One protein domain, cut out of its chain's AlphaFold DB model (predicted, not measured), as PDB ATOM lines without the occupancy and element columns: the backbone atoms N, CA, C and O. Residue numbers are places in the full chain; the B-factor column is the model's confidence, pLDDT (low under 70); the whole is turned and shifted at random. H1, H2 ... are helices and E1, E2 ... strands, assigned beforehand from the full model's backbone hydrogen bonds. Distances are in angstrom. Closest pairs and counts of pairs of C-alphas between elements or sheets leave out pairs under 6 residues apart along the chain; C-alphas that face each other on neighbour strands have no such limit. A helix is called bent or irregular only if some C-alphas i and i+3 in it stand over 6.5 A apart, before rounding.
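Overview. This is residues 51 to 201 of the 208 residues of an uncharacterized protein of Asticcacaulis sp. CF398 (UniProt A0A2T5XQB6). Two long helices, H1 and H2, lie side by side as a helical hairpin, running opposite ways; H3 runs opposite to H2 at a shallow tilt of 13 degrees, set off from it by 14.4 A centre to centre, and three shorter helices, H4, H5 and H6, run crosswise to H2. A small hairpin of two strands, E1 and E2, sits at the end of the model where H1 passes into H2, and H6 lies toward the other end. The printed part has 151 residues with six named helices and two named strands, in the order H1 H2 H3 E1 E2 H4 H5 H6; the sheet, order E1 - E2, is antiparallel and the class is mostly helix. The whole is compact, with a radius of gyration of the C-alphas of 16.2 A, and spans 47 by 33 by 26 A.

Arrangement. H1, residues 51 to 79, and H2, residues 86 to 108, form a helical hairpin: they touch, with Leu 66 and Tyr 96 as the closest C-alphas at 7.3 A, and run opposite ways at a shallow tilt of 16 degrees. H3, residues 114 to 129, is close to H2 but not clearly touching, with the C-alphas of Tyr 107 and Tyr 117 closest at 6.8 A. H1 and H3 are apart. E1, residues 134 to 137, and E2, residues 143 to 146, form an antiparallel hairpin; N 134 and O 146 are 2.8 A apart and N 136 and O 144 are 3.0 A apart, both within hydrogen-bond range. The closest C-alphas of H1 and E1 are those of Phe 77 and Tyr 136, at 6.4 A. H4, residues 148 to 159, touches H2 at residues 90 to 98 alone, with the C-alphas of Trp 97 and Gly 156 closest at 5.6 A, and stands only just about perpendicular to it, at 73 degrees. H3 and H4 only just touch, and only at their ends, with 3 pairs of C-alphas within 8 A; the closest are those of His 129 and Phe 148, at 5.5 A. H5, residues 164 to 173, and H6, residues 186 to 200, form a helical hairpin: they touch, with the C-alphas of Phe 169 and His 199 closest at 6.5 A, and run opposite ways at a shallow tilt of 7 degrees. H6 also touches H3, with residues 192 to 197 of H6 alone and residues 114 to 118 of H3 alone, the C-alphas of Val 118 and Ile 193 being closest at 6.5 A; they run opposite ways at a steep tilt of 68 degrees, only just short of about perpendicular. Every O i to N i+4 pair is within hydrogen-bond range in H1, H2, H3, H5 and H6, and 6 of 8 are in H4.

Along the chain. H1 begins at C-alpha 51, at (49.982, 25.850, 45.506), and measures 42.1 A from first to last C-alpha. H2 measures 32.9 A and begins at C-alpha 86, at (57.684, 54.488, 23.420). H3 measures 20.5 A, E1 and E2 10.6 A each, H4 14.5 A and H5 14.0 A. H4 is irregular, but only just: C-alphas 154 and 157 are 6.6 A apart. H6 measures 20.9 A and ends at C-alpha 200, at (53.678, 20.586, 28.276).

Size, cuts and confidence. The two C-alphas farthest apart are those of Lys 51 and Glu 140, at 48.5 A. The printed part has no cut. The link from H5 to H6, residues 174 to 185, is long. The mean pLDDT of the printed part is 78.4, and 36 residues are under 70, among them residues 51 to 57, 122 to 132 and 177 to 186.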
ATOM      1  N   LYS A  51      48.995  25.173  46.369       68.69
ATOM      2  CA  LYS A  51      49.982  25.850  45.506       68.69
ATOM      3  C   LYS A  51      49.358  26.492  44.267       68.69
ATOM      4  O   LYS A  51      49.801  27.551  43.838       68.69
ATOM      5  N   SER A  52      48.346  25.859  43.671       62.97
ATOM      6  CA  SER A  52      47.638  26.417  42.514       62.97
ATOM      7  C   SER A  52      46.793  27.638  42.881       62.97
ATOM      8  O   SER A  52      46.684  28.559  42.074       62.97
ATOM      9  N   LEU A  53      46.225  27.662  44.091       64.88
ATOM     10  CA  LEU A  53      45.464  28.791  44.616       64.88
ATOM     11  C   LEU A  53      46.397  29.968  44.918       64.88
ATOM     12  O   LEU A  53      46.116  31.084  44.488       64.88
ATOM     13  N   ASP A  54      47.523  29.705  45.581       67.38
ATOM     14  CA  ASP A  54      48.539  30.717  45.884       67.38
ATOM     15  C   ASP A  54      49.102  31.332  44.598       67.38
ATOM     16  O   ASP A  54      49.143  32.554  44.457       67.38
ATOM     17  N   ALA A  55      49.432  30.492  43.610       65.69
ATOM     18  CA  ALA A  55      49.850  30.943  42.288       65.69
ATOM     19  C   ALA A  55      48.783  31.823  41.618       65.69
ATOM     20  O   ALA A  55      49.096  32.867  41.053       65.69
ATOM     21  N   PHE A  56      47.508  31.430  41.692       64.81
ATOM     22  CA  PHE A  56      46.415  32.200  41.104       64.81
ATOM     23  C   PHE A  56      46.237  33.571  41.774       64.81
ATOM     24  O   PHE A  56      46.002  34.564  41.082       64.81
ATOM     25  N   LEU A  57      46.374  33.647  43.102       64.94
ATOM     26  CA  LEU A  57      46.343  34.909  43.844       64.94
ATOM     27  C   LEU A  57      47.520  35.813  43.459       64.94
ATOM     28  O   LEU A  57      47.316  37.000  43.201       64.94
ATOM     29  N   GLU A  58      48.725  35.250  43.361       70.44
ATOM     30  CA  GLU A  58      49.925  35.977  42.937       70.44
ATOM     31  C   GLU A  58      49.764  36.550  41.522       70.44
ATOM     32  O   GLU A  58      49.994  37.742  41.297       70.44
ATOM     33  N   PHE A  59      49.312  35.734  40.563       68.75
ATOM     34  CA  PHE A  59      49.056  36.203  39.203       68.75
ATOM     35  C   PHE A  59      47.965  37.271  39.186       68.75
ATOM     36  O   PHE A  59      48.164  38.323  38.582       68.75
ATOM     37  N   SER A  60      46.864  37.082  39.915       65.44
ATOM     38  CA  SER A  60      45.782  38.072  39.990       65.44
ATOM     39  C   SER A  60      46.280  39.452  40.446       65.44
ATOM     40  O   SER A  60      45.909  40.460  39.847       65.44
ATOM     41  N   GLN A  61      47.170  39.513  41.442       66.62
ATOM     42  CA  GLN A  61      47.780  40.771  41.902       66.62
ATOM     43  C   GLN A  61      48.692  41.409  40.843       66.62
ATOM     44  O   GLN A  61      48.662  42.626  40.625       66.62
ATOM     45  N   LYS A  62      49.496  40.593  40.151       70.81
ATOM     46  CA  LYS A  62      50.368  41.064  39.064       70.81
ATOM     47  C   LYS A  62      49.553  41.599  37.879       70.81
ATOM     48  O   LYS A  62      49.906  42.641  37.326       70.81
ATOM     49  N   TYR A  63      48.434  40.959  37.539       69.56
ATOM     50  CA  TYR A  63      47.508  41.459  36.519       69.56
ATOM     51  C   TYR A  63      46.777  42.725  36.942       69.56
ATOM     52  O   TYR A  63      46.578  43.594  36.096       69.56
ATOM     53  N   ASP A  64      46.406  42.866  38.215       67.12
ATOM     54  CA  ASP A  64      45.819  44.113  38.709       67.12
ATOM     55  C   ASP A  64      46.803  45.279  38.549       67.12
ATOM     56  O   ASP A  64      46.464  46.305  37.961       67.12
ATOM     57  N   THR A  65      48.066  45.074  38.929       74.62
ATOM     58  CA  THR A  65      49.137  46.067  38.726       74.62
ATOM     59  C   THR A  65      49.288  46.435  37.246       74.62
ATOM     60  O   THR A  65      49.340  47.613  36.885       74.62
ATOM     61  N   LEU A  66      49.312  45.436  36.360       77.56
ATOM     62  CA  LEU A  66      49.444  45.657  34.920       77.56
ATOM     63  C   LEU A  66      48.217  46.359  34.312       77.56
ATOM     64  O   LEU A  66      48.356  47.209  33.430       77.56
ATOM     65  N   SER A  67      47.022  46.044  34.811       71.62
ATOM     66  CA  SER A  67      45.760  46.696  34.453       71.62
ATOM     67  C   SER A  67      45.738  48.164  34.889       71.62
ATOM     68  O   SER A  67      45.325  49.031  34.118       71.62
ATOM     69  N   GLN A  68      46.245  48.473  36.087       76.00
ATOM     70  CA  GLN A  68      46.384  49.849  36.570       76.00
ATOM     71  C   GLN A  68      47.338  50.664  35.688       76.00
ATOM     72  O   GLN A  68      46.986  51.778  35.296       76.00
ATOM     73  N   ILE A  69      48.492  50.098  35.311       83.75
ATOM     74  CA  ILE A  69      49.437  50.732  34.373       83.75
ATOM     75  C   ILE A  69      48.750  51.015  33.032       83.75
ATOM     76  O   ILE A  69      48.838  52.124  32.503       83.75
ATOM     77  N   ASP A  70      48.021  50.040  32.485       80.62
ATOM     78  CA  ASP A  70      47.290  50.224  31.230       80.62
ATOM     79  C   ASP A  70      46.232  51.328  31.335       80.62
ATOM     80  O   ASP A  70      46.120  52.193  30.464       80.62
ATOM     81  N   HIS A  71      45.471  51.338  32.429       78.94
ATOM     82  CA  HIS A  71      44.455  52.351  32.677       78.94
ATOM     83  C   HIS A  71      45.062  53.754  32.758       78.94
ATOM     84  O   HIS A  71      44.556  54.680  32.119       78.94
ATOM     85  N   GLN A  72      46.169  53.906  33.487       85.94
ATOM     86  CA  GLN A  72      46.907  55.163  33.592       85.94
ATOM     87  C   GLN A  72      47.429  55.618  32.226       85.94
ATOM     88  O   GLN A  72      47.224  56.773  31.853       85.94
ATOM     89  N   ASN A  73      48.014  54.718  31.435       87.50
ATOM     90  CA  ASN A  73      48.494  55.037  30.089       87.50
ATOM     91  C   ASN A  73      47.349  55.477  29.165       87.50
ATOM     92  O   ASN A  73      47.473  56.465  28.440       87.50
ATOM     93  N   ILE A  74      46.193  54.811  29.232       85.44
ATOM     94  CA  ILE A  74      44.994  55.210  28.484       85.44
ATOM     95  C   ILE A  74      44.521  56.607  28.906       85.44
ATOM     96  O   ILE A  74      44.162  57.415  28.044       85.44
ATOM     97  N   GLN A  75      44.499  56.903  30.206       85.12
ATOM     98  CA  GLN A  75      44.104  58.218  30.715       85.12
ATOM     99  C   GLN A  75      45.088  59.315  30.290       85.12
ATOM    100  O   GLN A  75      44.650  60.332  29.748       85.12
ATOM    101  N   ARG A  76      46.397  59.083  30.446       92.19
ATOM    102  CA  ARG A  76      47.467  59.993  30.000       92.19
ATOM    103  C   ARG A  76      47.326  60.304  28.515       92.19
ATOM    104  O   ARG A  76      47.207  61.472  28.144       92.19
ATOM    105  N   PHE A  77      47.176  59.277  27.677       92.19
ATOM    106  CA  PHE A  77      46.959  59.464  26.241       92.19
ATOM    107  C   PHE A  77      45.714  60.315  25.942       92.19
ATOM    108  O   PHE A  77      45.779  61.254  25.150       92.19
ATOM    109  N   ARG A  78      44.578  60.017  26.591       89.56
ATOM    110  CA  ARG A  78      43.314  60.759  26.411       89.56
ATOM    111  C   ARG A  78      43.407  62.214  26.861       89.56
ATOM    112  O   ARG A  78      42.750  63.059  26.265       89.56
ATOM    113  N   SER A  79      44.214  62.499  27.880       93.31
ATOM    114  CA  SER A  79      44.481  63.864  28.342       93.31
ATOM    115  C   SER A  79      45.421  64.651  27.420       93.31
ATOM    116  O   SER A  79      45.577  65.855  27.593       93.31
ATOM    117  N   GLY A  80      46.030  63.992  26.427       91.50
ATOM    118  CA  GLY A  80      47.004  64.607  25.526       91.50
ATOM    119  C   GLY A  80      48.409  64.724  26.118       91.50
ATOM    120  O   GLY A  80      49.218  65.477  25.575       91.50
ATOM    121  N   ASP A  81      48.708  63.988  27.193       93.19
ATOM    122  CA  ASP A  81      50.022  63.960  27.838       93.19
ATOM    123  C   ASP A  81      51.092  63.422  26.876       93.19
ATOM    124  O   ASP A  81      51.178  62.221  26.614       93.19
ATOM    125  N   LYS A  82      51.918  64.331  26.351       90.56
ATOM    126  CA  LYS A  82      52.995  64.028  25.398       90.56
ATOM    127  C   LYS A  82      54.191  63.319  26.029       90.56
ATOM    128  O   LYS A  82      55.067  62.887  25.288       90.56
ATOM    129  N   THR A  83      54.230  63.195  27.356       92.44
ATOM    130  CA  THR A  83      55.264  62.410  28.043       92.44
ATOM    131  C   THR A  83      55.008  60.909  27.956       92.44
ATOM    132  O   THR A  83      55.919  60.143  28.241       92.44
ATOM    133  N   LEU A  84      53.797  60.482  27.564       92.88
ATOM    134  CA  LEU A  84      53.499  59.077  27.299       92.88
ATOM    135  C   LEU A  84      54.152  58.646  25.983       92.88
ATOM    136  O   LEU A  84      53.643  58.966  24.901       92.88
ATOM    137  N   ASP A  85      55.243  57.899  26.073       92.94
ATOM    138  CA  ASP A  85      56.130  57.646  24.943       92.94
ATOM    139  C   ASP A  85      56.341  56.149  24.648       92.94
ATOM    140  O   ASP A  85      55.623  55.256  25.110       92.94
ATOM    141  N   LYS A  86      57.325  55.860  23.792       90.94
ATOM    142  CA  LYS A  86      57.684  54.488  23.420       90.94
ATOM    143  C   LYS A  86      58.264  53.690  24.601       90.94
ATOM    144  O   LYS A  86      58.125  52.467  24.603       90.94
ATOM    145  N   GLY A  87      58.911  54.351  25.557       90.94
ATOM    146  CA  GLY A  87      59.450  53.755  26.778       90.94
ATOM    147  C   GLY A  87      58.348  53.242  27.701       90.94
ATOM    148  O   GLY A  87      58.441  52.106  28.162       90.94
ATOM    149  N   ASP A  88      57.255  53.996  27.870       91.12
ATOM    150  CA  ASP A  88      56.073  53.517  28.609       91.12
ATOM    151  C   ASP A  88      55.482  52.247  27.970       91.12
ATOM    152  O   ASP A  88      55.076  51.309  28.663       91.12
ATOM    153  N   MET A  89      55.462  52.185  26.631       89.94
ATOM    154  CA  MET A  89      55.016  50.987  25.910       89.94
ATOM    155  C   MET A  89      55.982  49.815  26.100       89.94
ATOM    156  O   MET A  89      55.529  48.686  26.273       89.94
ATOM    157  N   ALA A  90      57.294  50.068  26.069       89.38
ATOM    158  CA  ALA A  90      58.311  49.044  26.301       89.38
ATOM    159  C   ALA A  90      58.159  48.434  27.700       89.38
ATOM    160  O   ALA A  90      58.037  47.220  27.820       89.38
ATOM    161  N   TYR A  91      58.039  49.277  28.730       89.19
ATOM    162  CA  TYR A  91      57.822  48.838  30.108       89.19
ATOM    163  C   TYR A  91      56.561  47.977  30.253       89.19
ATOM    164  O   TYR A  91      56.605  46.901  30.853       89.19
ATOM    165  N   PHE A  92      55.444  48.412  29.657       87.88
ATOM    166  CA  PHE A  92      54.201  47.643  29.676       87.88
ATOM    167  C   PHE A  92      54.366  46.264  29.018       87.88
ATOM    168  O   PHE A  92      53.978  45.254  29.606       87.88
ATOM    169  N   PHE A  93      54.932  46.207  27.807       87.44
ATOM    170  CA  PHE A  93      55.083  44.943  27.081       87.44
ATOM    171  C   PHE A  93      56.110  44.009  27.729       87.44
ATOM    172  O   PHE A  93      55.868  42.805  27.759       87.44
ATOM    173  N   ASP A  94      57.204  44.527  28.286       88.50
ATOM    174  CA  ASP A  94      58.175  43.713  29.023       88.50
ATOM    175  C   ASP A  94      57.510  43.043  30.231       88.50
ATOM    176  O   ASP A  94      57.545  41.817  30.357       88.50
ATOM    177  N   ALA A  95      56.821  43.820  31.075       84.88
ATOM    178  CA  ALA A  95      56.101  43.290  32.234       84.88
ATOM    179  C   ALA A  95      55.039  42.253  31.827       84.88
ATOM    180  O   ALA A  95      54.913  41.203  32.460       84.88
ATOM    181  N   TYR A  96      54.320  42.521  30.735       84.75
ATOM    182  CA  TYR A  96      53.315  41.626  30.176       84.75
ATOM    183  C   TYR A  96      53.890  40.259  29.774       84.75
ATOM    184  O   TYR A  96      53.368  39.216  30.170       84.75
ATOM    185  N   TRP A  97      54.980  40.244  29.002       85.44
ATOM    186  CA  TRP A  97      55.561  38.994  28.509       85.44
ATOM    187  C   TRP A  97      56.273  38.196  29.601       85.44
ATOM    188  O   TRP A  97      56.204  36.966  29.583       85.44
ATOM    189  N   VAL A  98      56.898  38.865  30.580       85.94
ATOM    190  CA  VAL A  98      57.450  38.193  31.771       85.94
ATOM    191  C   VAL A  98      56.350  37.487  32.553       85.94
ATOM    192  O   VAL A  98      56.532  36.340  32.957       85.94
ATOM    193  N   LEU A  99      55.206  38.148  32.751       83.31
ATOM    194  CA  LEU A  99      54.087  37.579  33.493       83.31
ATOM    195  C   LEU A  99      53.577  36.295  32.828       83.31
ATOM    196  O   LEU A  99      53.480  35.261  33.483       83.31
ATOM    197  N   HIS A 100      53.391  36.312  31.508       82.69
ATOM    198  CA  HIS A 100      52.977  35.120  30.767       82.69
ATOM    199  C   HIS A 100      54.000  33.984  30.763       82.69
ATOM    200  O   HIS A 100      53.629  32.810  30.800       82.69
ATOM    201  N   LEU A 101      55.292  34.310  30.743       85.94
ATOM    202  CA  LEU A 101      56.335  33.303  30.894       85.94
ATOM    203  C   LEU A 101      56.266  32.630  32.274       85.94
ATOM    204  O   LEU A 101      56.426  31.412  32.362       85.94
ATOM    205  N   GLN A 102      56.015  33.391  33.342       84.62
ATOM    206  CA  GLN A 102      55.878  32.833  34.692       84.62
ATOM    207  C   GLN A 102      54.681  31.877  34.784       84.62
ATOM    208  O   GLN A 102      54.806  30.779  35.324       84.62
ATOM    209  N   GLU A 103      53.542  32.234  34.193       81.00
ATOM    210  CA  GLU A 103      52.373  31.345  34.126       81.00
ATOM    211  C   GLU A 103      52.678  30.047  33.381       81.00
ATOM    212  O   GLU A 103      52.333  28.956  33.843       81.00
ATOM    213  N   TRP A 104      53.365  30.165  32.243       84.12
ATOM    214  CA  TRP A 104      53.812  29.025  31.456       84.12
ATOM    215  C   TRP A 104      54.706  28.089  32.277       84.12
ATOM    216  O   TRP A 104      54.511  26.873  32.260       84.12
ATOM    217  N   GLN A 105      55.643  28.640  33.051       83.81
ATOM    218  CA  GLN A 105      56.524  27.867  33.930       83.81
ATOM    219  C   GLN A 105      55.744  27.155  35.044       83.81
ATOM    220  O   GLN A 105      55.970  25.969  35.291       83.81
ATOM    221  N   PHE A 106      54.768  27.822  35.669       78.56
ATOM    222  CA  PHE A 106      53.901  27.207  36.685       78.56
ATOM    223  C   PHE A 106      53.018  26.098  36.096       78.56
ATOM    224  O   PHE A 106      52.771  25.072  36.741       78.56
ATOM    225  N   TYR A 107      52.569  26.264  34.852       80.75
ATOM    226  CA  TYR A 107      51.881  25.212  34.112       80.75
ATOM    227  C   TYR A 107      52.796  24.014  33.819       80.75
ATOM    228  O   TYR A 107      52.413  22.869  34.085       80.75
ATOM    229  N   GLN A 108      54.013  24.255  33.320       80.50
ATOM    230  CA  GLN A 108      54.991  23.194  33.053       80.50
ATOM    231  C   GLN A 108      55.368  22.425  34.327       80.50
ATOM    232  O   GLN A 108      55.438  21.197  34.293       80.50
ATOM    233  N   ALA A 109      55.494  23.117  35.463       76.88
ATOM    234  CA  ALA A 109      55.740  22.514  36.774       76.88
ATOM    235  C   ALA A 109      54.559  21.676  37.309       76.88
ATOM    236  O   ALA A 109      54.680  21.009  38.335       76.88
ATOM    237  N   GLY A 110      53.402  21.695  36.637       73.75
ATOM    238  CA  GLY A 110      52.204  20.970  37.060       73.75
ATOM    239  C   GLY A 110      51.475  21.603  38.246       73.75
ATOM    240  O   GLY A 110      50.563  20.972  38.779       73.75
ATOM    241  N   ILE A 111      51.846  22.832  38.625       76.12
ATOM    242  CA  ILE A 111      51.173  23.617  39.665       76.12
ATOM    243  C   ILE A 111      49.814  24.088  39.143       76.12
ATOM    244  O   ILE A 111      48.809  23.931  39.827       76.12
ATOM    245  N   LEU A 112      49.756  24.602  37.907       66.56
ATOM    246  CA  LEU A 112      48.490  24.986  37.278       66.56
ATOM    247  C   LEU A 112      47.840  23.791  36.550       66.56
ATOM    248  O   LEU A 112      48.431  23.223  35.623       66.56
ATOM    249  N   PRO A 113      46.592  23.415  36.892       72.00
ATOM    250  CA  PRO A 113      45.816  22.451  36.122       72.00
ATOM    251  C   PRO A 113      45.643  22.896  34.667       72.00
ATOM    252  O   PRO A 113      45.370  24.061  34.391       72.00
ATOM    253  N   THR A 114      45.698  21.946  33.726       74.50
ATOM    254  CA  THR A 114      45.548  22.246  32.285       74.50
ATOM    255  C   THR A 114      44.251  22.990  31.978       74.50
ATOM    256  O   THR A 114      44.261  23.904  31.167       74.50
ATOM    257  N   THR A 115      43.145  22.626  32.631       71.00
ATOM    258  CA  THR A 115      41.856  23.296  32.430       71.00
ATOM    259  C   THR A 115      41.906  24.767  32.840       71.00
ATOM    260  O   THR A 115      41.464  25.610  32.067       71.00
ATOM    261  N   LEU A 116      42.487  25.074  34.008       68.50
ATOM    262  CA  LEU A 116      42.619  26.450  34.494       68.50
ATOM    263  C   LEU A 116      43.555  27.259  33.596       68.50
ATOM    264  O   LEU A 116      43.210  28.362  33.191       68.50
ATOM    265  N   TYR A 117      44.690  26.679  33.206       73.00
ATOM    266  CA  TYR A 117      45.647  27.348  32.330       73.00
ATOM    267  C   TYR A 117      45.069  27.650  30.935       73.00
ATOM    268  O   TYR A 117      45.268  28.735  30.399       73.00
ATOM    269  N   VAL A 118      44.293  26.726  30.355       73.06
ATOM    270  CA  VAL A 118      43.617  26.943  29.062       73.06
ATOM    271  C   VAL A 118      42.558  28.039  29.159       73.06
ATOM    272  O   VAL A 118      42.531  28.915  28.299       73.06
ATOM    273  N   GLN A 119      41.709  28.011  30.193       70.75
ATOM    274  CA  GLN A 119      40.696  29.051  30.418       70.75
ATOM    275  C   GLN A 119      41.341  30.425  30.608       70.75
ATOM    276  O   GLN A 119      40.857  31.423  30.077       70.75
ATOM    277  N   TRP A 120      42.462  30.459  31.324       70.12
ATOM    278  CA  TRP A 120      43.233  31.665  31.558       70.12
ATOM    279  C   TRP A 120      43.843  32.231  30.273       70.12
ATOM    280  O   TRP A 120      43.593  33.387  29.943       70.12
ATOM    281  N   ILE A 121      44.561  31.410  29.496       72.31
ATOM    282  CA  ILE A 121      45.117  31.828  28.201       72.31
ATOM    283  C   ILE A 121      44.016  32.331  27.281       72.31
ATOM    284  O   ILE A 121      44.210  33.352  26.635       72.31
ATOM    285  N   GLN A 122      42.873  31.643  27.215       67.69
ATOM    286  CA  GLN A 122      41.734  32.103  26.421       67.69
ATOM    287  C   GLN A 122      41.292  33.494  26.855       67.69
ATOM    288  O   GLN A 122      41.241  34.398  26.027       67.69
ATOM    289  N   HIS A 123      41.058  33.687  28.152       63.75
ATOM    290  CA  HIS A 123      40.653  34.977  28.691       63.75
ATOM    291  C   HIS A 123      41.680  36.077  28.374       63.75
ATOM    292  O   HIS A 123      41.331  37.125  27.835       63.75
ATOM    293  N   VAL A 124      42.966  35.835  28.627       62.41
ATOM    294  CA  VAL A 124      43.999  36.852  28.422       62.41
ATOM    295  C   VAL A 124      44.263  37.126  26.934       62.41
ATOM    296  O   VAL A 124      44.342  38.289  26.530       62.41
ATOM    297  N   HIS A 125      44.313  36.102  26.078       63.75
ATOM    298  CA  HIS A 125      44.430  36.310  24.631       63.75
ATOM    299  C   HIS A 125      43.227  37.059  24.046       63.75
ATOM    300  O   HIS A 125      43.401  37.920  23.182       63.75
ATOM    301  N   GLU A 126      42.014  36.791  24.528       57.81
ATOM    302  CA  GLU A 126      40.793  37.453  24.060       57.81
ATOM    303  C   GLU A 126      40.714  38.926  24.479       57.81
ATOM    304  O   GLU A 126      40.352  39.787  23.667       57.81
ATOM    305  N   TYR A 127      41.058  39.236  25.731       51.19
ATOM    306  CA  TYR A 127      40.914  40.586  26.275       51.19
ATOM    307  C   TYR A 127      42.121  41.491  26.008       51.19
ATOM    308  O   TYR A 127      41.929  42.701  25.838       51.19
ATOM    309  N   LEU A 128      43.339  40.938  25.939       52.56
ATOM    310  CA  LEU A 128      44.572  41.718  25.792       52.56
ATOM    311  C   LEU A 128      45.177  41.612  24.382       52.56
ATOM    312  O   LEU A 128      45.396  42.650  23.767       52.56
ATOM    313  N   HIS A 129      45.359  40.420  23.798       55.09
ATOM    314  CA  HIS A 129      46.098  40.294  22.525       55.09
ATOM    315  C   HIS A 129      45.352  40.778  21.276       55.09
ATOM    316  O   HIS A 129      45.983  41.295  20.353       55.09
ATOM    317  N   LEU A 130      44.041  40.546  21.191       49.56
ATOM    318  CA  LEU A 130      43.348  40.582  19.895       49.56
ATOM    319  C   LEU A 130      42.606  41.886  19.600       49.56
ATOM    320  O   LEU A 130      42.328  42.167  18.439       49.56
ATOM    321  N   ASN A 131      42.291  42.690  20.618       50.97
ATOM    322  CA  ASN A 131      41.273  43.735  20.470       50.97
ATOM    323  C   ASN A 131      41.758  45.173  20.691       50.97
ATOM    324  O   ASN A 131      40.970  46.100  20.488       50.97
ATOM    325  N   LYS A 132      43.007  45.408  21.126       65.75
ATOM    326  CA  LYS A 132      43.471  46.769  21.453       65.75
ATOM    327  C   LYS A 132      44.935  47.004  21.089       65.75
ATOM    328  O   LYS A 132      45.827  46.334  21.599       65.75
ATOM    329  N   ALA A 133      45.181  48.017  20.260       80.25
ATOM    330  CA  ALA A 133      46.499  48.626  20.145       80.25
ATOM    331  C   ALA A 133      46.716  49.607  21.309       80.25
ATOM    332  O   ALA A 133      45.793  50.314  21.728       80.25
ATOM    333  N   ARG A 134      47.938  49.650  21.840       85.81
ATOM    334  CA  ARG A 134      48.350  50.625  22.856       85.81
ATOM    335  C   ARG A 134      48.790  51.906  22.174       85.81
ATOM    336  O   ARG A 134      49.462  51.849  21.151       85.81
ATOM    337  N   ARG A 135      48.381  53.054  22.708       90.50
ATOM    338  CA  ARG A 135      48.619  54.362  22.092       90.50
ATOM    339  C   ARG A 135      49.625  55.163  22.902       90.50
ATOM    340  O   ARG A 135      49.586  55.121  24.126       90.50
ATOM    341  N   TYR A 136      50.485  55.888  22.205       93.44
ATOM    342  CA  TYR A 136      51.542  56.729  22.769       93.44
ATOM    343  C   TYR A 136      51.861  57.875  21.799       93.44
ATOM    344  O   TYR A 136      51.336  57.910  20.682       93.44
ATOM    345  N   PHE A 137      52.705  58.819  22.205       94.38
ATOM    346  CA  PHE A 137      53.213  59.873  21.329       94.38
ATOM    347  C   PHE A 137      54.655  59.572  20.905       94.38
ATOM    348  O   PHE A 137      55.484  59.163  21.715       94.38
ATOM    349  N   ASN A 138      54.959  59.730  19.614       93.00
ATOM    350  CA  ASN A 138      56.329  59.586  19.115       93.00
ATOM    351  C   ASN A 138      57.190  60.818  19.469       93.00
ATOM    352  O   ASN A 138      56.702  61.789  20.049       93.00
ATOM    353  N   SER A 139      58.469  60.807  19.080       90.56
ATOM    354  CA  SER A 139      59.410  61.916  19.320       90.56
ATOM    355  C   SER A 139      59.002  63.249  18.676       90.56
ATOM    356  O   SER A 139      59.494  64.296  19.081       90.56
ATOM    357  N   GLU A 140      58.100  63.224  17.694       92.25
ATOM    358  CA  GLU A 140      57.525  64.409  17.044       92.25
ATOM    359  C   GLU A 140      56.198  64.847  17.699       92.25
ATOM    360  O   GLU A 140      55.529  65.766  17.229       92.25
ATOM    361  N   GLY A 141      55.775  64.178  18.778       89.19
ATOM    362  CA  GLY A 141      54.521  64.442  19.481       89.19
ATOM    363  C   GLY A 141      53.267  63.937  18.756       89.19
ATOM    364  O   GLY A 141      52.149  64.290  19.151       89.19
ATOM    365  N   GLN A 142      53.410  63.115  17.714       94.12
ATOM    366  CA  GLN A 142      52.295  62.559  16.944       94.12
ATOM    367  C   GLN A 142      51.732  61.308  17.620       94.12
ATOM    368  O   GLN A 142      52.472  60.457  18.119       94.12
ATOM    369  N   ALA A 143      50.403  61.189  17.615       94.38
ATOM    370  CA  ALA A 143      49.717  60.010  18.127       94.38
ATOM    371  C   ALA A 143      50.095  58.779  17.295       94.38
ATOM    372  O   ALA A 143      49.910  58.755  16.082       94.38
ATOM    373  N   THR A 144      50.610  57.763  17.969       93.69
ATOM    374  CA  THR A 144      51.044  56.496  17.386       93.69
ATOM    375  C   THR A 144      50.394  55.351  18.155       93.69
ATOM    376  O   THR A 144      49.980  55.509  19.306       93.69
ATOM    377  N   GLU A 145      50.304  54.182  17.529       91.62
ATOM    378  CA  GLU A 145      49.820  52.969  18.173       91.62
ATOM    379  C   GLU A 145      50.780  51.791  17.990       91.62
ATOM    380  O   GLU A 145      51.612  51.770  17.081       91.62
ATOM    381  N   MET A 146      50.692  50.827  18.902       88.88
ATOM    382  CA  MET A 146      51.457  49.592  18.891       88.88
ATOM    383  C   MET A 146      50.542  48.417  19.209       88.88
ATOM    384  O   MET A 146      49.896  48.376  20.260       88.88
ATOM    385  N   THR A 147      50.482  47.451  18.299       84.88
ATOM    386  CA  THR A 147      49.720  46.217  18.513       84.88
ATOM    387  C   THR A 147      50.473  45.264  19.440       84.88
ATOM    388  O   THR A 147      51.687  45.368  19.603       84.88
ATOM    389  N   PHE A 148      49.775  44.285  20.018       79.62
ATOM    390  CA  PHE A 148      50.425  43.241  20.817       79.62
ATOM    391  C   PHE A 148      51.391  42.374  20.006       79.62
ATOM    392  O   PHE A 148      52.397  41.932  20.551       79.62
ATOM    393  N   VAL A 149      51.134  42.166  18.710       80.81
ATOM    394  CA  VAL A 149      52.077  41.470  17.815       80.81
ATOM    395  C   VAL A 149      53.355  42.290  17.661       80.81
ATOM    396  O   VAL A 149      54.442  41.770  17.880       80.81
ATOM    397  N   GLN A 150      53.240  43.596  17.407       86.19
ATOM    398  CA  GLN A 150      54.406  44.482  17.339       86.19
ATOM    399  C   GLN A 150      55.140  44.572  18.686       86.19
ATOM    400  O   GLN A 150      56.367  44.619  18.711       86.19
ATOM    401  N   GLY A 151      54.405  44.581  19.802       85.12
ATOM    402  CA  GLY A 151      54.974  44.530  21.147       85.12
ATOM    403  C   GLY A 151      55.704  43.212  21.425       85.12
ATOM    404  O   GLY A 151      56.784  43.224  22.012       85.12
ATOM    405  N   TYR A 152      55.176  42.079  20.957       84.12
ATOM    406  CA  TYR A 152      55.854  40.781  21.016       84.12
ATOM    407  C   TYR A 152      57.157  40.787  20.218       84.12
ATOM    408  O   TYR A 152      58.212  40.455  20.749       84.12
ATOM    409  N   GLU A 153      57.094  41.204  18.954       85.81
ATOM    410  CA  GLU A 153      58.246  41.216  18.050       85.81
ATOM    411  C   GLU A 153      59.354  42.153  18.541       85.81
ATOM    412  O   GLU A 153      60.535  41.829  18.426       85.81
ATOM    413  N   ARG A 154      58.984  43.313  19.099       86.25
ATOM    414  CA  ARG A 154      59.944  44.336  19.539       86.25
ATOM    415  C   ARG A 154      60.478  44.122  20.948       86.25
ATOM    416  O   ARG A 154      61.646  44.416  21.180       86.25
ATOM    417  N   TYR A 155      59.640  43.662  21.871       85.50
ATOM    418  CA  TYR A 155      59.963  43.614  23.299       85.50
ATOM    419  C   TYR A 155      59.904  42.182  23.839       85.50
ATOM    420  O   TYR A 155      60.870  41.696  24.427       85.50
ATOM    421  N   GLY A 156      58.836  41.447  23.515       81.44
ATOM    422  CA  GLY A 156      58.656  40.054  23.940       81.44
ATOM    423  C   GLY A 156      59.816  39.135  23.546       81.44
ATOM    424  O   GLY A 156      60.392  38.478  24.406       81.44
ATOM    425  N   LEU A 157      60.235  39.121  22.278       86.06
ATOM    426  CA  LEU A 157      61.336  38.258  21.818       86.06
ATOM    427  C   LEU A 157      62.660  38.539  22.539       86.06
ATOM    428  O   LEU A 157      63.431  37.611  22.786       86.06
ATOM    429  N   HIS A 158      62.928  39.796  22.901       82.88
ATOM    430  CA  HIS A 158      64.145  40.151  23.624       82.88
ATOM    431  C   HIS A 158      64.132  39.584  25.046       82.88
ATOM    432  O   HIS A 158      65.115  38.974  25.474       82.88
ATOM    433  N   VAL A 159      63.025  39.770  25.763       81.38
ATOM    434  CA  VAL A 159      62.863  39.325  27.153       81.38
ATOM    435  C   VAL A 159      62.777  37.800  27.249       81.38
ATOM    436  O   VAL A 159      63.318  37.198  28.172       81.38
ATOM    437  N   LEU A 160      62.163  37.160  26.255       85.50
ATOM    438  CA  LEU A 160      61.911  35.720  26.235       85.50
ATOM    439  C   LEU A 160      63.028  34.907  25.566       85.50
ATOM    440  O   LEU A 160      62.909  33.688  25.477       85.50
ATOM    441  N   ARG A 161      64.117  35.542  25.107       83.25
ATOM    442  CA  ARG A 161      65.175  34.916  24.280       83.25
ATOM    443  C   ARG A 161      65.792  33.636  24.857       83.25
ATOM    444  O   ARG A 161      66.291  32.811  24.102       83.25
ATOM    445  N   PHE A 162      65.762  33.473  26.178       84.88
ATOM    446  CA  PHE A 162      66.290  32.296  26.878       84.88
ATOM    447  C   PHE A 162      65.242  31.192  27.102       84.88
ATOM    448  O   PHE A 162      65.528  30.191  27.750       84.88
ATOM    449  N   HIS A 163      64.035  31.355  26.558       86.00
ATOM    450  CA  HIS A 163      62.904  30.438  26.709       86.00
ATOM    451  C   HIS A 163      62.354  30.022  25.331       86.00
ATOM    452  O   HIS A 163      61.226  30.379  24.976       86.00
ATOM    453  N   PRO A 164      63.133  29.266  24.529       85.94
ATOM    454  CA  PRO A 164      62.767  28.908  23.155       85.94
ATOM    455  C   PRO A 164      61.464  28.101  23.069       85.94
ATOM    456  O   PRO A 164      60.682  28.310  22.143       85.94
ATOM    457  N   ASP A 165      61.182  27.249  24.059       83.69
ATOM    458  CA  ASP A 165      59.928  26.486  24.127       83.69
ATOM    459  C   ASP A 165      58.710  27.400  24.275       83.69
ATOM    460  O   ASP A 165      57.677  27.187  23.643       83.69
ATOM    461  N   PHE A 166      58.839  28.453  25.083       85.44
ATOM    462  CA  PHE A 166      57.770  29.423  25.270       85.44
ATOM    463  C   PHE A 166      57.573  30.283  24.015       85.44
ATOM    464  O   PHE A 166      56.440  30.507  23.596       85.44
ATOM    465  N   ILE A 167      58.661  30.685  23.348       86.62
ATOM    466  CA  ILE A 167      58.598  31.375  22.048       86.62
ATOM    467  C   ILE A 167      57.872  30.509  21.006       86.62
ATOM    468  O   ILE A 167      56.999  31.007  20.291       86.62
ATOM    469  N   ALA A 168      58.196  29.213  20.934       85.69
ATOM    470  CA  ALA A 168      57.536  28.271  20.032       85.69
ATOM    471  C   ALA A 168      56.046  28.106  20.370       85.69
ATOM    472  O   ALA A 168      55.202  28.129  19.471       85.69
ATOM    473  N   PHE A 169      55.713  28.008  21.661       86.56
ATOM    474  CA  PHE A 169      54.334  27.967  22.138       86.56
ATOM    475  C   PHE A 169      53.540  29.209  21.710       86.56
ATOM    476  O   PHE A 169      52.471  29.060  21.118       86.56
ATOM    477  N   ILE A 170      54.064  30.420  21.938       83.88
ATOM    478  CA  ILE A 170      53.406  31.670  21.527       83.88
ATOM    479  C   ILE A 170      53.253  31.738  20.004       83.88
ATOM    480  O   ILE A 170      52.179  32.088  19.512       83.88
ATOM    481  N   GLY A 171      54.284  31.351  19.247       82.62
ATOM    482  CA  GLY A 171      54.232  31.329  17.783       82.62
ATOM    483  C   GLY A 171      53.171  30.374  17.230       82.62
ATOM    484  O   GLY A 171      52.524  30.672  16.227       82.62
ATOM    485  N   ASP A 172      52.944  29.236  17.882       84.81
ATOM    486  CA  ASP A 172      51.859  28.328  17.515       84.81
ATOM    487  C   ASP A 172      50.487  28.809  18.008       84.81
ATOM    488  O   ASP A 172      49.489  28.631  17.306       84.81
ATOM    489  N   LEU A 173      50.425  29.453  19.176       81.12
ATOM    490  CA  LEU A 173      49.200  30.032  19.730       81.12
ATOM    491  C   LEU A 173      48.651  31.149  18.836       81.12
ATOM    492  O   LEU A 173      47.446  31.206  18.606       81.12
ATOM    493  N   GLN A 174      49.524  31.968  18.246       77.88
ATOM    494  CA  GLN A 174      49.153  33.009  17.276       77.88
ATOM    495  C   GLN A 174      48.528  32.459  15.981       77.88
ATOM    496  O   GLN A 174      47.803  33.181  15.300       77.88
ATOM    497  N   LYS A 175      48.772  31.188  15.635       79.94
ATOM    498  CA  LYS A 175      48.172  30.528  14.459       79.94
ATOM    499  C   LYS A 175      46.790  29.946  14.756       79.94
ATOM    500  O   LYS A 175      46.106  29.496  13.835       79.94
ATOM    501  N   VAL A 176      46.384  29.897  16.027       76.81
ATOM    502  CA  VAL A 176      45.045  29.443  16.406       76.81
ATOM    503  C   VAL A 176      44.043  30.505  15.945       76.81
ATOM    504  O   VAL A 176      44.197  31.669  16.310       76.81
ATOM    505  N   PRO A 177      43.013  30.139  15.159       67.81
ATOM    506  CA  PRO A 177      42.025  31.089  14.664       67.81
ATOM    507  C   PRO A 177      41.134  31.563  15.817       67.81
ATOM    508  O   PRO A 177      40.074  31.000  16.090       67.81
ATOM    509  N   PHE A 178      41.586  32.605  16.504       63.97
ATOM    510  CA  PHE A 178      40.799  33.334  17.477       63.97
ATOM    511  C   PHE A 178      40.056  34.473  16.781       63.97
ATOM    512  O   PHE A 178      40.663  35.366  16.195       63.97
ATOM    513  N   THR A 179      38.733  34.478  16.901       60.91
ATOM    514  CA  THR A 179      37.920  35.666  16.636       60.91
ATOM    515  C   THR A 179      36.956  35.866  17.796       60.91
ATOM    516  O   THR A 179      36.572  34.900  18.458       60.91
ATOM    517  N   VAL A 180      36.535  37.113  18.032       56.47
ATOM    518  CA  VAL A 180      35.525  37.446  19.057       56.47
ATOM    519  C   VAL A 180      34.238  36.630  18.851       56.47
ATOM    520  O   VAL A 180      33.589  36.228  19.815       56.47
ATOM    521  N   GLU A 181      33.916  36.320  17.596       58.16
ATOM    522  CA  GLU A 181      32.755  35.529  17.180       58.16
ATOM    523  C   GLU A 181      32.927  34.015  17.430       58.16
ATOM    524  O   GLU A 181      31.955  33.340  17.757       58.16
ATOM    525  N   ASN A 182      34.153  33.477  17.354       60.38
ATOM    526  CA  ASN A 182      34.460  32.049  17.554       60.38
ATOM    527  C   ASN A 182      35.116  31.727  18.913       60.38
ATOM    528  O   ASN A 182      35.656  30.631  19.086       60.38
ATOM    529  N   ARG A 183      35.040  32.638  19.893       54.59
ATOM    530  CA  ARG A 183      35.672  32.530  21.230       54.59
ATOM    531  C   ARG A 183      35.391  31.215  21.970       54.59
ATOM    532  O   ARG A 183      36.287  30.571  22.503       54.59
ATOM    533  N   ASN A 184      34.147  30.745  21.890       57.47
ATOM    534  CA  ASN A 184      33.687  29.512  22.537       57.47
ATOM    535  C   ASN A 184      33.486  28.370  21.538       57.47
ATOM    536  O   ASN A 184      32.898  27.345  21.888       57.47
ATOM    537  N   ALA A 185      33.925  28.539  20.286       62.81
ATOM    538  CA  ALA A 185      33.776  27.492  19.295       62.81
ATOM    539  C   ALA A 185      34.543  26.255  19.793       62.81
ATOM    540  O   ALA A 185      35.749  26.346  20.058       62.81
ATOM    541  N   PRO A 186      33.897  25.079  19.895       66.69
ATOM    542  CA  PRO A 186      34.543  23.871  20.405       66.69
ATOM    543  C   PRO A 186      35.849  23.531  19.676       66.69
ATOM    544  O   PRO A 186      36.772  22.971  20.267       66.69
ATOM    545  N   LYS A 187      35.955  23.913  18.395       70.31
ATOM    546  CA  LYS A 187      37.159  23.751  17.571       70.31
ATOM    547  C   LYS A 187      38.338  24.600  18.064       70.31
ATOM    548  O   LYS A 187      39.446  24.073  18.133       70.31
ATOM    549  N   THR A 188      38.103  25.852  18.454       71.19
ATOM    550  CA  THR A 188      39.125  26.769  18.989       71.19
ATOM    551  C   THR A 188      39.635  26.270  20.337       71.19
ATOM    552  O   THR A 188      40.836  26.071  20.509       71.19
ATOM    553  N   LEU A 189      38.725  25.926  21.254       70.06
ATOM    554  CA  LEU A 189      39.084  25.355  22.556       70.06
ATOM    555  C   LEU A 189      39.863  24.039  22.403       70.06
ATOM    556  O   LEU A 189      40.894  23.837  23.040       70.06
ATOM    557  N   THR A 190      39.418  23.155  21.506       77.62
ATOM    558  CA  THR A 190      40.118  21.892  21.227       77.62
ATOM    559  C   THR A 190      41.522  22.130  20.666       77.62
ATOM    560  O   THR A 190      42.453  21.409  21.031       77.62
ATOM    561  N   ALA A 191      41.701  23.133  19.800       79.12
ATOM    562  CA  ALA A 191      43.011  23.495  19.264       79.12
ATOM    563  C   ALA A 191      43.961  23.988  20.368       79.12
ATOM    564  O   ALA A 191      45.092  23.507  20.443       79.12
ATOM    565  N   ILE A 192      43.484  24.850  21.270       77.69
ATOM    566  CA  ILE A 192      44.271  25.373  22.399       77.69
ATOM    567  C   ILE A 192      44.635  24.255  23.372       77.69
ATOM    568  O   ILE A 192      45.795  24.124  23.745       77.69
ATOM    569  N   ILE A 193      43.683  23.389  23.736       81.44
ATOM    570  CA  ILE A 193      43.958  22.244  24.617       81.44
ATOM    571  C   ILE A 193      45.035  21.342  24.008       81.44
ATOM    572  O   ILE A 193      45.958  20.920  24.709       81.44
ATOM    573  N   ARG A 194      44.939  21.032  22.706       83.31
ATOM    574  CA  ARG A 194      45.951  20.224  22.005       83.31
ATOM    575  C   ARG A 194      47.312  20.910  21.996       83.31
ATOM    576  O   ARG A 194      48.315  20.233  22.206       83.31
ATOM    577  N   LEU A 195      47.340  22.219  21.763       84.31
ATOM    578  CA  LEU A 195      48.561  23.015  21.759       84.31
ATOM    579  C   LEU A 195      49.240  23.003  23.133       84.31
ATOM    580  O   LEU A 195      50.401  22.621  23.246       84.31
ATOM    581  N   VAL A 196      48.491  23.363  24.172       82.00
ATOM    582  CA  VAL A 196      48.956  23.428  25.560       82.00
ATOM    583  C   VAL A 196      49.495  22.069  26.015       82.00
ATOM    584  O   VAL A 196      50.592  21.987  26.560       82.00
ATOM    585  N   ARG A 197      48.790  20.971  25.702       81.50
ATOM    586  CA  ARG A 197      49.267  19.612  26.009       81.50
ATOM    587  C   ARG A 197      50.536  19.231  25.248       81.50
ATOM    588  O   ARG A 197      51.399  18.586  25.833       81.50
ATOM    589  N   ARG A 198      50.656  19.609  23.970       83.31
ATOM    590  CA  ARG A 198      51.848  19.331  23.150       83.31
ATOM    591  C   ARG A 198      53.089  19.981  23.751       83.31
ATOM    592  O   ARG A 198      54.111  19.321  23.892       83.31
ATOM    593  N   HIS A 199      52.968  21.246  24.140       79.56
ATOM    594  CA  HIS A 199      54.072  22.029  24.691       79.56
ATOM    595  C   HIS A 199      54.301  21.784  26.201       79.56
ATOM    596  O   HIS A 199      55.293  22.234  26.764       79.56
ATOM    597  N   ARG A 200      53.444  21.004  26.878       72.75
ATOM    598  CA  ARG A 200      53.678  20.586  28.276       72.75
ATOM    599  C   ARG A 200      54.906  19.681  28.423       72.75
ATOM    600  O   ARG A 200      55.577  19.729  29.446       72.75
ATOM    601  N   HIS A 201      55.176  18.840  27.424       62.75
ATOM    602  CA  HIS A 201      56.205  17.797  27.490       62.75
ATOM    603  C   HIS A 201      57.531  18.168  26.812       62.75
ATOM    604  O   HIS A 201      58.469  17.384  26.890       62.75
TER     605      HIS A 201